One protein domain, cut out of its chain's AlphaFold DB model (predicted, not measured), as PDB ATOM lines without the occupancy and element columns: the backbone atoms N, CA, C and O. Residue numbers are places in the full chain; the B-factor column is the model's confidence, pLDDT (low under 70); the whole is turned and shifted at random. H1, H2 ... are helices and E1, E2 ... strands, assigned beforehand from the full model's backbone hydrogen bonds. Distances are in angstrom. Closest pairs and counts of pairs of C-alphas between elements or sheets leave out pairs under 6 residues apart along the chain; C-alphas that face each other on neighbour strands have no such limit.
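This is residues 51 to 127 of the 129 residues of an uncharacterized protein of Smittium angustum (UniProt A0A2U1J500). Helices H2, H3, H4 and H5 turn from corner to corner, and the longest, H5, comes back to cross H2 in the middle. H1 lies on the side of H2 away from H5, and strand E1 sits at one end. The 77 printed residues, mostly helix, hold E1, then H1 to H5; they are compact, with radius of gyration of the C-alphas 11.7 A and spans of 31 by 25 by 21 A.

Find C-alpha 55 at (-38.560, 16.474, 15.693), where E1, residues 55 to 57, begins. Read on through H1, 65 to 70, H2, 81 to 89, 12.1 A, H3, 93 to 99, and H4, 101 to 109, 12.5 A. H5, 111 to 125, 21.1 A, ends at C-alpha 125 (-36.263, 10.925, 5.043).

E1 pairs with no named strand. H1 is close to H2 but not clearly touching, closest C-alphas Phe 67 and Gln 84, 7.4 A. H2 and H3 touch only at the corner, closest C-alphas Tyr 87 and Val 94, 5.6 A. H3 and H4 only just touch, only at the corner, with 3 pairs of C-alphas within 8 A, closest Trp 97 and Arg 104, 6.1 A. H2 and H5 touch at a steep tilt of 53 degrees, closest C-alphas Cys 86 and Ala 121, 5.7 A. In H1 to H5 every O i to N i+4 pair is within hydrogen-bond range.

The farthest C-alphas, Gly 54 and Leu 102, are 32.0 A apart. The printed part has no cut, and no link is long. Look for pLDDT under 70 at residues 123 to 127.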
ATOM      1  N   PHE A  51     -39.877  18.780   9.565       75.19
ATOM      2  CA  PHE A  51     -40.267  17.776  10.558       75.19
ATOM      3  C   PHE A  51     -39.902  16.374  10.072       75.19
ATOM      4  O   PHE A  51     -40.414  15.912   9.052       75.19
ATOM      5  N   PHE A  52     -39.034  15.687  10.810       76.69
ATOM      6  CA  PHE A  52     -38.643  14.315  10.499       76.69
ATOM      7  C   PHE A  52     -38.145  13.582  11.744       76.69
ATOM      8  O   PHE A  52     -37.471  14.170  12.592       76.69
ATOM      9  N   GLY A  53     -38.487  12.295  11.854       70.88
ATOM     10  CA  GLY A  53     -38.087  11.456  12.987       70.88
ATOM     11  C   GLY A  53     -38.596  11.960  14.342       70.88
ATOM     12  O   GLY A  53     -37.908  11.805  15.345       70.88
ATOM     13  N   GLY A  54     -39.774  12.600  14.366       76.31
ATOM     14  CA  GLY A  54     -40.414  13.092  15.591       76.31
ATOM     15  C   GLY A  54     -39.924  14.457  16.083       76.31
ATOM     16  O   GLY A  54     -40.327  14.888  17.161       76.31
ATOM     17  N   ARG A  55     -39.073  15.152  15.319       80.94
ATOM     18  CA  ARG A  55     -38.560  16.474  15.693       80.94
ATOM     19  C   ARG A  55     -38.512  17.451  14.528       80.94
ATOM     20  O   ARG A  55     -38.483  17.073  13.361       80.94
ATOM     21  N   ASN A  56     -38.442  18.722  14.899       81.50
ATOM     22  CA  ASN A  56     -38.233  19.845  14.003       81.50
ATOM     23  C   ASN A  56     -36.735  20.065  13.759       81.50
ATOM     24  O   ASN A  56     -35.942  20.117  14.703       81.50
ATOM     25  N   TRP A  57     -36.373  20.206  12.490       81.88
ATOM     26  CA  TRP A  57     -35.028  20.476  12.009       81.88
ATOM     27  C   TRP A  57     -34.955  21.886  11.442       81.88
ATOM     28  O   TRP A  57     -35.794  22.296  10.636       81.88
ATOM     29  N   TYR A  58     -33.934  22.615  11.873       82.81
ATOM     30  CA  TYR A  58     -33.697  24.003  11.511       82.81
ATOM     31  C   TYR A  58     -32.320  24.104  10.867       82.81
ATOM     32  O   TYR A  58     -31.292  23.992  11.529       82.81
ATOM     33  N   TRP A  59     -32.298  24.309   9.554       80.56
ATOM     34  CA  TRP A  59     -31.072  24.231   8.757       80.56
ATOM     35  C   TRP A  59     -30.106  25.401   8.930       80.56
ATOM     36  O   TRP A  59     -29.011  25.324   8.374       80.56
ATOM     37  N   ASP A  60     -30.520  26.429   9.671       77.06
ATOM     38  CA  ASP A  60     -29.756  27.631  10.024       77.06
ATOM     39  C   ASP A  60     -29.458  27.699  11.538       77.06
ATOM     40  O   ASP A  60     -29.099  28.752  12.063       77.06
ATOM     41  N   GLN A  61     -29.679  26.605  12.277       79.81
ATOM     42  CA  GLN A  61     -29.410  26.514  13.716       79.81
ATOM     43  C   GLN A  61     -28.291  25.515  13.992       79.81
ATOM     44  O   GLN A  61     -28.175  24.494  13.315       79.81
ATOM     45  N   GLY A  62     -27.503  25.777  15.034       80.06
ATOM     46  CA  GLY A  62     -26.474  24.851  15.501       80.06
ATOM     47  C   GLY A  62     -27.047  23.524  16.013       80.06
ATOM     48  O   GLY A  62     -28.228  23.418  16.358       80.06
ATOM     49  N   CYS A  63     -26.190  22.503  16.064       82.00
ATOM     50  CA  CYS A  63     -26.514  21.208  16.660       82.00
ATOM     51  C   CYS A  63     -26.886  21.329  18.147       82.00
ATOM     52  O   CYS A  63     -26.413  22.226  18.845       82.00
ATOM     53  N   ASP A  64     -27.660  20.369  18.654       83.44
ATOM     54  CA  ASP A  64     -28.020  20.320  20.073       83.44
ATOM     55  C   ASP A  64     -26.784  20.119  20.969       83.44
ATOM     56  O   ASP A  64     -25.948  19.251  20.712       83.44
ATOM     57  N   ASN A  65     -26.706  20.841  22.093       83.75
ATOM     58  CA  ASN A  65     -25.587  20.734  23.046       83.75
ATOM     59  C   ASN A  65     -25.382  19.309  23.596       83.75
ATOM     60  O   ASN A  65     -24.246  18.891  23.836       83.75
ATOM     61  N   ILE A  66     -26.472  18.549  23.763       85.25
ATOM     62  CA  ILE A  66     -26.427  17.142  24.192       85.25
ATOM     63  C   ILE A  66     -25.736  16.292  23.119       85.25
ATOM     64  O   ILE A  66     -24.839  15.512  23.425       85.25
ATOM     65  N   PHE A  67     -26.099  16.492  21.851       86.75
ATOM     66  CA  PHE A  67     -25.483  15.795  20.724       86.75
ATOM     67  C   PHE A  67     -23.998  16.155  20.577       86.75
ATOM     68  O   PHE A  67     -23.161  15.272  20.418       86.75
ATOM     69  N   VAL A  68     -23.656  17.442  20.699       85.06
ATOM     70  CA  VAL A  68     -22.267  17.932  20.643       85.06
ATOM     71  C   VAL A  68     -21.404  17.342  21.765       85.06
ATOM     72  O   VAL A  68     -20.209  17.108  21.564       85.06
ATOM     73  N   SER A  69     -21.990  17.112  22.942       84.00
ATOM     74  CA  SER A  69     -21.307  16.496  24.087       84.00
ATOM     75  C   SER A  69     -21.160  14.980  23.950       84.00
ATOM     76  O   SER A  69     -20.161  14.431  24.398       84.00
ATOM     77  N   ALA A  70     -22.114  14.307  23.303       85.94
ATOM     78  CA  ALA A  70     -22.067  12.864  23.058       85.94
ATOM     79  C   ALA A  70     -21.128  12.461  21.901       85.94
ATOM     80  O   ALA A  70     -20.891  11.277  21.665       85.94
ATOM     81  N   LEU A  71     -20.616  13.435  21.146       86.69
ATOM     82  CA  LEU A  71     -19.809  13.192  19.960       86.69
ATOM     83  C   LEU A  71     -18.365  12.809  20.323       86.69
ATOM     84  O   LEU A  71     -17.647  13.598  20.932       86.69
ATOM     85  N   VAL A  72     -17.910  11.639  19.863       84.88
ATOM     86  CA  VAL A  72     -16.531  11.161  20.098       84.88
ATOM     87  C   VAL A  72     -15.503  12.029  19.364       84.88
ATOM     88  O   VAL A  72     -14.508  12.452  19.944       84.88
ATOM     89  N   TYR A  73     -15.758  12.332  18.087       84.38
ATOM     90  CA  TYR A  73     -14.882  13.163  17.259       84.38
ATOM     91  C   TYR A  73     -15.614  14.414  16.800       84.38
ATOM     92  O   TYR A  73     -16.523  14.328  15.975       84.38
ATOM     93  N   ARG A  74     -15.203  15.582  17.304       83.75
ATOM     94  CA  ARG A  74     -15.812  16.868  16.944       83.75
ATOM     95  C   ARG A  74     -15.400  17.321  15.534       83.75
ATOM     96  O   ARG A  74     -14.202  17.360  15.246       83.75
ATOM     97  N   PRO A  75     -16.355  17.668  14.647       84.19
ATOM     98  CA  PRO A  75     -16.041  18.292  13.368       84.19
ATOM     99  C   PRO A  75     -15.490  19.708  13.574       84.19
ATOM    100  O   PRO A  75     -15.882  20.408  14.504       84.19
ATOM    101  N   ASN A  76     -14.642  20.160  12.648       84.81
ATOM    102  CA  ASN A  76     -14.279  21.576  12.546       84.81
ATOM    103  C   ASN A  76     -15.390  22.371  11.845       84.81
ATOM    104  O   ASN A  76     -15.614  23.537  12.150       84.81
ATOM    105  N   VAL A  77     -16.099  21.728  10.910       84.38
ATOM    106  CA  VAL A  77     -17.243  22.309  10.202       84.38
ATOM    107  C   VAL A  77     -18.509  21.566  10.602       84.38
ATOM    108  O   VAL A  77     -18.776  20.460  10.127       84.38
ATOM    109  N   TRP A  78     -19.295  22.197  11.473       82.00
ATOM    110  CA  TRP A  78     -20.547  21.634  11.975       82.00
ATOM    111  C   TRP A  78     -21.640  21.564  10.924       82.00
ATOM    112  O   TRP A  78     -22.486  20.704  11.045       82.00
ATOM    113  N   PHE A  79     -21.627  22.410   9.891       84.19
ATOM    114  CA  PHE A  79     -22.695  22.419   8.882       84.19
ATOM    115  C   PHE A  79     -24.101  22.492   9.519       84.19
ATOM    116  O   PHE A  79     -25.044  21.868   9.031       84.19
ATOM    117  N   ASP A  80     -24.214  23.226  10.633       86.62
ATOM    118  CA  ASP A  80     -25.450  23.425  11.396       86.62
ATOM    119  C   ASP A  80     -26.107  22.093  11.820       86.62
ATOM    120  O   ASP A  80     -25.454  21.046  11.884       86.62
ATOM    121  N   GLN A  81     -27.414  22.077  12.090       85.50
ATOM    122  CA  GLN A  81     -28.153  20.844  12.409       85.50
ATOM    123  C   GLN A  81     -28.099  19.780  11.304       85.50
ATOM    124  O   GLN A  81     -28.477  18.631  11.542       85.50
ATOM    125  N   ARG A  82     -27.613  20.104  10.100       84.69
ATOM    126  CA  ARG A  82     -27.501  19.136   9.000       84.69
ATOM    127  C   ARG A  82     -26.483  18.052   9.319       84.69
ATOM    128  O   ARG A  82     -26.687  16.912   8.910       84.69
ATOM    129  N   PHE A  83     -25.419  18.364  10.062       88.75
ATOM    130  CA  PHE A  83     -24.488  17.331  10.517       88.75
ATOM    131  C   PHE A  83     -25.154  16.371  11.493       88.75
ATOM    132  O   PHE A  83     -25.037  15.162  11.321       88.75
ATOM    133  N   GLN A  84     -25.905  16.890  12.466       88.62
ATOM    134  CA  GLN A  84     -26.662  16.050  13.390       88.62
ATOM    135  C   GLN A  84     -27.690  15.186  12.651       88.62
ATOM    136  O   GLN A  84     -27.811  13.996  12.936       88.62
ATOM    137  N   PHE A  85     -28.362  15.749  11.649       86.19
ATOM    138  CA  PHE A  85     -29.278  15.014  10.784       86.19
ATOM    139  C   PHE A  85     -28.578  13.874  10.031       86.19
ATOM    140  O   PHE A  85     -29.049  12.737  10.039       86.19
ATOM    141  N   CYS A  86     -27.417  14.148   9.423       87.69
ATOM    142  CA  CYS A  86     -26.611  13.122   8.756       87.69
ATOM    143  C   CYS A  86     -26.159  12.046   9.745       87.69
ATOM    144  O   CYS A  86     -26.252  10.860   9.450       87.69
ATOM    145  N   TYR A  87     -25.718  12.445  10.936       88.06
ATOM    146  CA  TYR A  87     -25.276  11.515  11.966       88.06
ATOM    147  C   TYR A  87     -26.400  10.583  12.427       88.06
ATOM    148  O   TYR A  87     -26.150   9.419  12.698       88.06
ATOM    149  N   GLN A  88     -27.643  11.058  12.495       86.81
ATOM    150  CA  GLN A  88     -28.761  10.237  12.967       86.81
ATOM    151  C   GLN A  88     -29.387   9.372  11.868       86.81
ATOM    152  O   GLN A  88     -29.770   8.238  12.143       86.81
ATOM    153  N   TYR A  89     -29.486   9.880  10.636       84.62
ATOM    154  CA  TYR A  89     -30.310   9.243   9.600       84.62
ATOM    155  C   TYR A  89     -29.558   8.822   8.339       84.62
ATOM    156  O   TYR A  89     -30.112   8.073   7.534       84.62
ATOM    157  N   ALA A  90     -28.317   9.267   8.121       85.88
ATOM    158  CA  ALA A  90     -27.573   8.825   6.950       85.88
ATOM    159  C   ALA A  90     -27.005   7.412   7.180       85.88
ATOM    160  O   ALA A  90     -26.193   7.204   8.091       85.88
ATOM    161  N   PRO A  91     -27.370   6.425   6.343       83.06
ATOM    162  CA  PRO A  91     -26.942   5.048   6.542       83.06
ATOM    163  C   PRO A  91     -25.421   4.930   6.411       83.06
ATOM    164  O   PRO A  91     -24.833   5.358   5.416       83.06
ATOM    165  N   GLY A  92     -24.786   4.353   7.434       86.25
ATOM    166  CA  GLY A  92     -23.336   4.156   7.504       86.25
ATOM    167  C   GLY A  92     -22.526   5.390   7.915       86.25
ATOM    168  O   GLY A  92     -21.324   5.262   8.145       86.25
ATOM    169  N   PHE A  93     -23.151   6.561   8.072       89.31
ATOM    170  CA  PHE A  93     -22.432   7.797   8.391       89.31
ATOM    171  C   PHE A  93     -21.744   7.741   9.751       89.31
ATOM    172  O   PHE A  93     -20.566   8.055   9.833       89.31
ATOM    173  N   VAL A  94     -22.434   7.288  10.804       90.12
ATOM    174  CA  VAL A  94     -21.846   7.151  12.153       90.12
ATOM    175  C   VAL A  94     -20.622   6.242  12.139       90.12
ATOM    176  O   VAL A  94     -19.600   6.563  12.743       90.12
ATOM    177  N   ASN A  95     -20.709   5.121  11.422       90.88
ATOM    178  CA  ASN A  95     -19.609   4.172  11.333       90.88
ATOM    179  C   ASN A  95     -18.394   4.811  10.648       90.88
ATOM    180  O   ASN A  95     -17.296   4.782  11.200       90.88
ATOM    181  N   LEU A  96     -18.595   5.457   9.495       90.31
ATOM    182  CA  LEU A  96     -17.529   6.163   8.778       90.31
ATOM    183  C   LEU A  96     -16.976   7.339   9.594       90.31
ATOM    184  O   LEU A  96     -15.766   7.529   9.658       90.31
ATOM    185  N   TRP A  97     -17.841   8.090  10.277       91.12
ATOM    186  CA  TRP A  97     -17.446   9.207  11.129       91.12
ATOM    187  C   TRP A  97     -16.529   8.766  12.267       91.12
ATOM    188  O   TRP A  97     -15.547   9.446  12.560       91.12
ATOM    189  N   ASN A  98     -16.824   7.627  12.895       88.75
ATOM    190  CA  ASN A  98     -16.059   7.130  14.035       88.75
ATOM    191  C   ASN A  98     -14.799   6.357  13.619       88.75
ATOM    192  O   ASN A  98     -13.774   6.477  14.288       88.75
ATOM    193  N   THR A  99     -14.827   5.630  12.501       91.31
ATOM    194  CA  THR A  99     -13.718   4.748  12.088       91.31
ATOM    195  C   THR A  99     -12.728   5.405  11.125       91.31
ATOM    196  O   THR A  99     -11.531   5.149  11.227       91.31
ATOM    197  N   ASP A 100     -13.178   6.292  10.234       92.25
ATOM    198  CA  ASP A 100     -12.366   6.789   9.121       92.25
ATOM    199  C   ASP A 100     -11.929   8.253   9.332       92.25
ATOM    200  O   ASP A 100     -12.719   9.204   9.336       92.25
ATOM    201  N   ILE A 101     -10.618   8.456   9.492       89.31
ATOM    202  CA  ILE A 101     -10.030   9.792   9.648       89.31
ATOM    203  C   ILE A 101     -10.053  10.617   8.353       89.31
ATOM    204  O   ILE A 101     -10.201  11.842   8.412       89.31
ATOM    205  N   LEU A 102      -9.948   9.974   7.187       92.00
ATOM    206  CA  LEU A 102     -10.049  10.635   5.886       92.00
ATOM    207  C   LEU A 102     -11.480  11.109   5.648       92.00
ATOM    208  O   LEU A 102     -11.668  12.217   5.145       92.00
ATOM    209  N   PHE A 103     -12.479  10.337   6.083       91.19
ATOM    210  CA  PHE A 103     -13.880  10.753   6.055       91.19
ATOM    211  C   PHE A 103     -14.095  12.057   6.830       91.19
ATOM    212  O   PHE A 103     -14.653  13.016   6.293       91.19
ATOM    213  N   ARG A 104     -13.575  12.136   8.064       91.56
ATOM    214  CA  ARG A 104     -13.639  13.357   8.888       91.56
ATOM    215  C   ARG A 104     -12.901  14.531   8.242       91.56
ATOM    216  O   ARG A 104     -13.408  15.653   8.217       91.56
ATOM    217  N   SER A 105     -11.710  14.286   7.698       90.25
ATOM    218  CA  SER A 105     -10.929  15.310   6.991       90.25
ATOM    219  C   SER A 105     -11.691  15.861   5.780       90.25
ATOM    220  O   SER A 105     -11.804  17.079   5.607       90.25
ATOM    221  N   ARG A 106     -12.297  14.971   4.987       89.88
ATOM    222  CA  ARG A 106     -13.073  15.323   3.796       89.88
ATOM    223  C   ARG A 106     -14.347  16.074   4.152       89.88
ATOM    224  O   ARG A 106     -14.618  17.099   3.539       89.88
ATOM    225  N   TRP A 107     -15.060  15.648   5.195       90.69
ATOM    226  CA  TRP A 107     -16.203  16.392   5.725       90.69
ATOM    227  C   TRP A 107     -15.846  17.833   6.088       90.69
ATOM    228  O   TRP A 107     -16.615  18.742   5.796       90.69
ATOM    229  N   ASN A 108     -14.676  18.069   6.687       87.44
ATOM    230  CA  ASN A 108     -14.257  19.414   7.075       87.44
ATOM    231  C   ASN A 108     -13.825  20.279   5.876       87.44
ATOM    232  O   ASN A 108     -14.090  21.480   5.869       87.44
ATOM    233  N   ARG A 109     -13.207  19.698   4.842       89.69
ATOM    234  CA  ARG A 109     -12.639  20.457   3.710       89.69
ATOM    235  C   ARG A 109     -13.572  20.615   2.508       89.69
ATOM    236  O   ARG A 109     -13.500  21.631   1.827       89.69
ATOM    237  N   ASP A 110     -14.443  19.646   2.249       90.06
ATOM    238  CA  ASP A 110     -15.197  19.553   0.997       90.06
ATOM    239  C   ASP A 110     -16.685  19.879   1.211       90.06
ATOM    240  O   ASP A 110     -17.433  19.140   1.856       90.06
ATOM    241  N   ALA A 111     -17.127  21.009   0.656       85.50
ATOM    242  CA  ALA A 111     -18.526  21.427   0.720       85.50
ATOM    243  C   ALA A 111     -19.461  20.540  -0.115       85.50
ATOM    244  O   ALA A 111     -20.598  20.303   0.294       85.50
ATOM    245  N   GLY A 112     -18.991  20.029  -1.256       86.44
ATOM    246  CA  GLY A 112     -19.760  19.124  -2.109       86.44
ATOM    247  C   GLY A 112     -19.998  17.781  -1.428       86.44
ATOM    248  O   GLY A 112     -21.110  17.256  -1.472       86.44
ATOM    249  N   PHE A 113     -18.998  17.270  -0.709       88.38
ATOM    250  CA  PHE A 113     -19.112  16.049   0.086       88.38
ATOM    251  C   PHE A 113     -20.174  16.168   1.185       88.38
ATOM    252  O   PHE A 113     -20.976  15.251   1.372       88.38
ATOM    253  N   ARG A 114     -20.235  17.317   1.871       87.44
ATOM    254  CA  ARG A 114     -21.280  17.601   2.870       87.44
ATOM    255  C   ARG A 114     -22.669  17.627   2.238       87.44
ATOM    256  O   ARG A 114     -23.578  16.955   2.725       87.44
ATOM    257  N   SER A 115     -22.820  18.348   1.128       84.19
ATOM    258  CA  SER A 115     -24.085  18.424   0.387       84.19
ATOM    259  C   SER A 115     -24.539  17.056  -0.128       84.19
ATOM    260  O   SER A 115     -25.726  16.747  -0.055       84.19
ATOM    261  N   PHE A 116     -23.612  16.209  -0.587       86.94
ATOM    262  CA  PHE A 116     -23.902  14.841  -1.025       86.94
ATOM    263  C   PHE A 116     -24.471  13.983   0.110       86.94
ATOM    264  O   PHE A 116     -25.524  13.363  -0.048       86.94
ATOM    265  N   TRP A 117     -23.805  13.967   1.267       86.56
ATOM    266  CA  TRP A 117     -24.262  13.194   2.424       86.56
ATOM    267  C   TRP A 117     -25.589  13.699   2.973       86.56
ATOM    268  O   TRP A 117     -26.462  12.892   3.293       86.56
ATOM    269  N   PHE A 118     -25.768  15.016   3.015       84.44
ATOM    270  CA  PHE A 118     -27.036  15.606   3.413       84.44
ATOM    271  C   PHE A 118     -28.160  15.253   2.438       84.44
ATOM    272  O   PHE A 118     -29.221  14.820   2.875       84.44
ATOM    273  N   GLY A 119     -27.921  15.333   1.127       82.31
ATOM    274  CA  GLY A 119     -28.883  14.903   0.110       82.31
ATOM    275  C   GLY A 119     -29.236  13.418   0.227       82.31
ATOM    276  O   GLY A 119     -30.402  13.055   0.109       82.31
ATOM    277  N   ARG A 120     -28.256  12.561   0.544       82.75
ATOM    278  CA  ARG A 120     -28.482  11.132   0.808       82.75
ATOM    279  C   ARG A 120     -29.345  10.904   2.054       82.75
ATOM    280  O   ARG A 120     -30.263  10.093   2.004       82.75
ATOM    281  N   ALA A 121     -29.073  11.617   3.146       80.56
ATOM    282  CA  ALA A 121     -29.857  11.537   4.381       80.56
ATOM    283  C   ALA A 121     -31.293  12.042   4.168       80.56
ATOM    284  O   ALA A 121     -32.266  11.387   4.532       80.56
ATOM    285  N   HIS A 122     -31.423  13.208   3.535       75.00
ATOM    286  CA  HIS A 122     -32.694  13.887   3.307       75.00
ATOM    287  C   HIS A 122     -33.552  13.155   2.269       75.00
ATOM    288  O   HIS A 122     -34.766  13.065   2.420       75.00
ATOM    289  N   GLY A 123     -32.930  12.569   1.242       68.62
ATOM    290  CA  GLY A 123     -33.600  11.707   0.268       68.62
ATOM    291  C   GLY A 123     -34.147  10.422   0.887       68.62
ATOM    292  O   GLY A 123     -35.165   9.917   0.424       68.62
ATOM    293  N   HIS A 124     -33.530   9.925   1.965       61.50
ATOM    294  CA  HIS A 124     -34.060   8.785   2.709       61.50
ATOM    295  C   HIS A 124     -35.219   9.181   3.637       61.50
ATOM    296  O   HIS A 124     -36.153   8.402   3.803       61.50
ATOM    297  N   GLY A 125     -35.194  10.401   4.188       51.88
ATOM    298  CA  GLY A 125     -36.263  10.925   5.043       51.88
ATOM    299  C   GLY A 125     -37.466  11.542   4.316       51.88
ATOM    300  O   GLY A 125     -38.536  11.670   4.899       51.88
ATOM    301  N   GLY A 126     -37.321  11.893   3.035       50.12
ATOM    302  CA  GLY A 126     -38.403  12.383   2.169       50.12
ATOM    303  C   GLY A 126     -39.164  11.281   1.421       50.12
ATOM    304  O   GLY A 126     -39.950  11.579   0.519       50.12
ATOM    305  N   GLY A 127     -38.904  10.013   1.754       41.81
ATOM    306  CA  GLY A 127     -39.617   8.861   1.218       41.81
ATOM    307  C   GLY A 127     -41.073   8.868   1.673       41.81
ATOM    308  O   GLY A 127     -41.372   8.494   2.799       41.81
TER     309      GLY A 127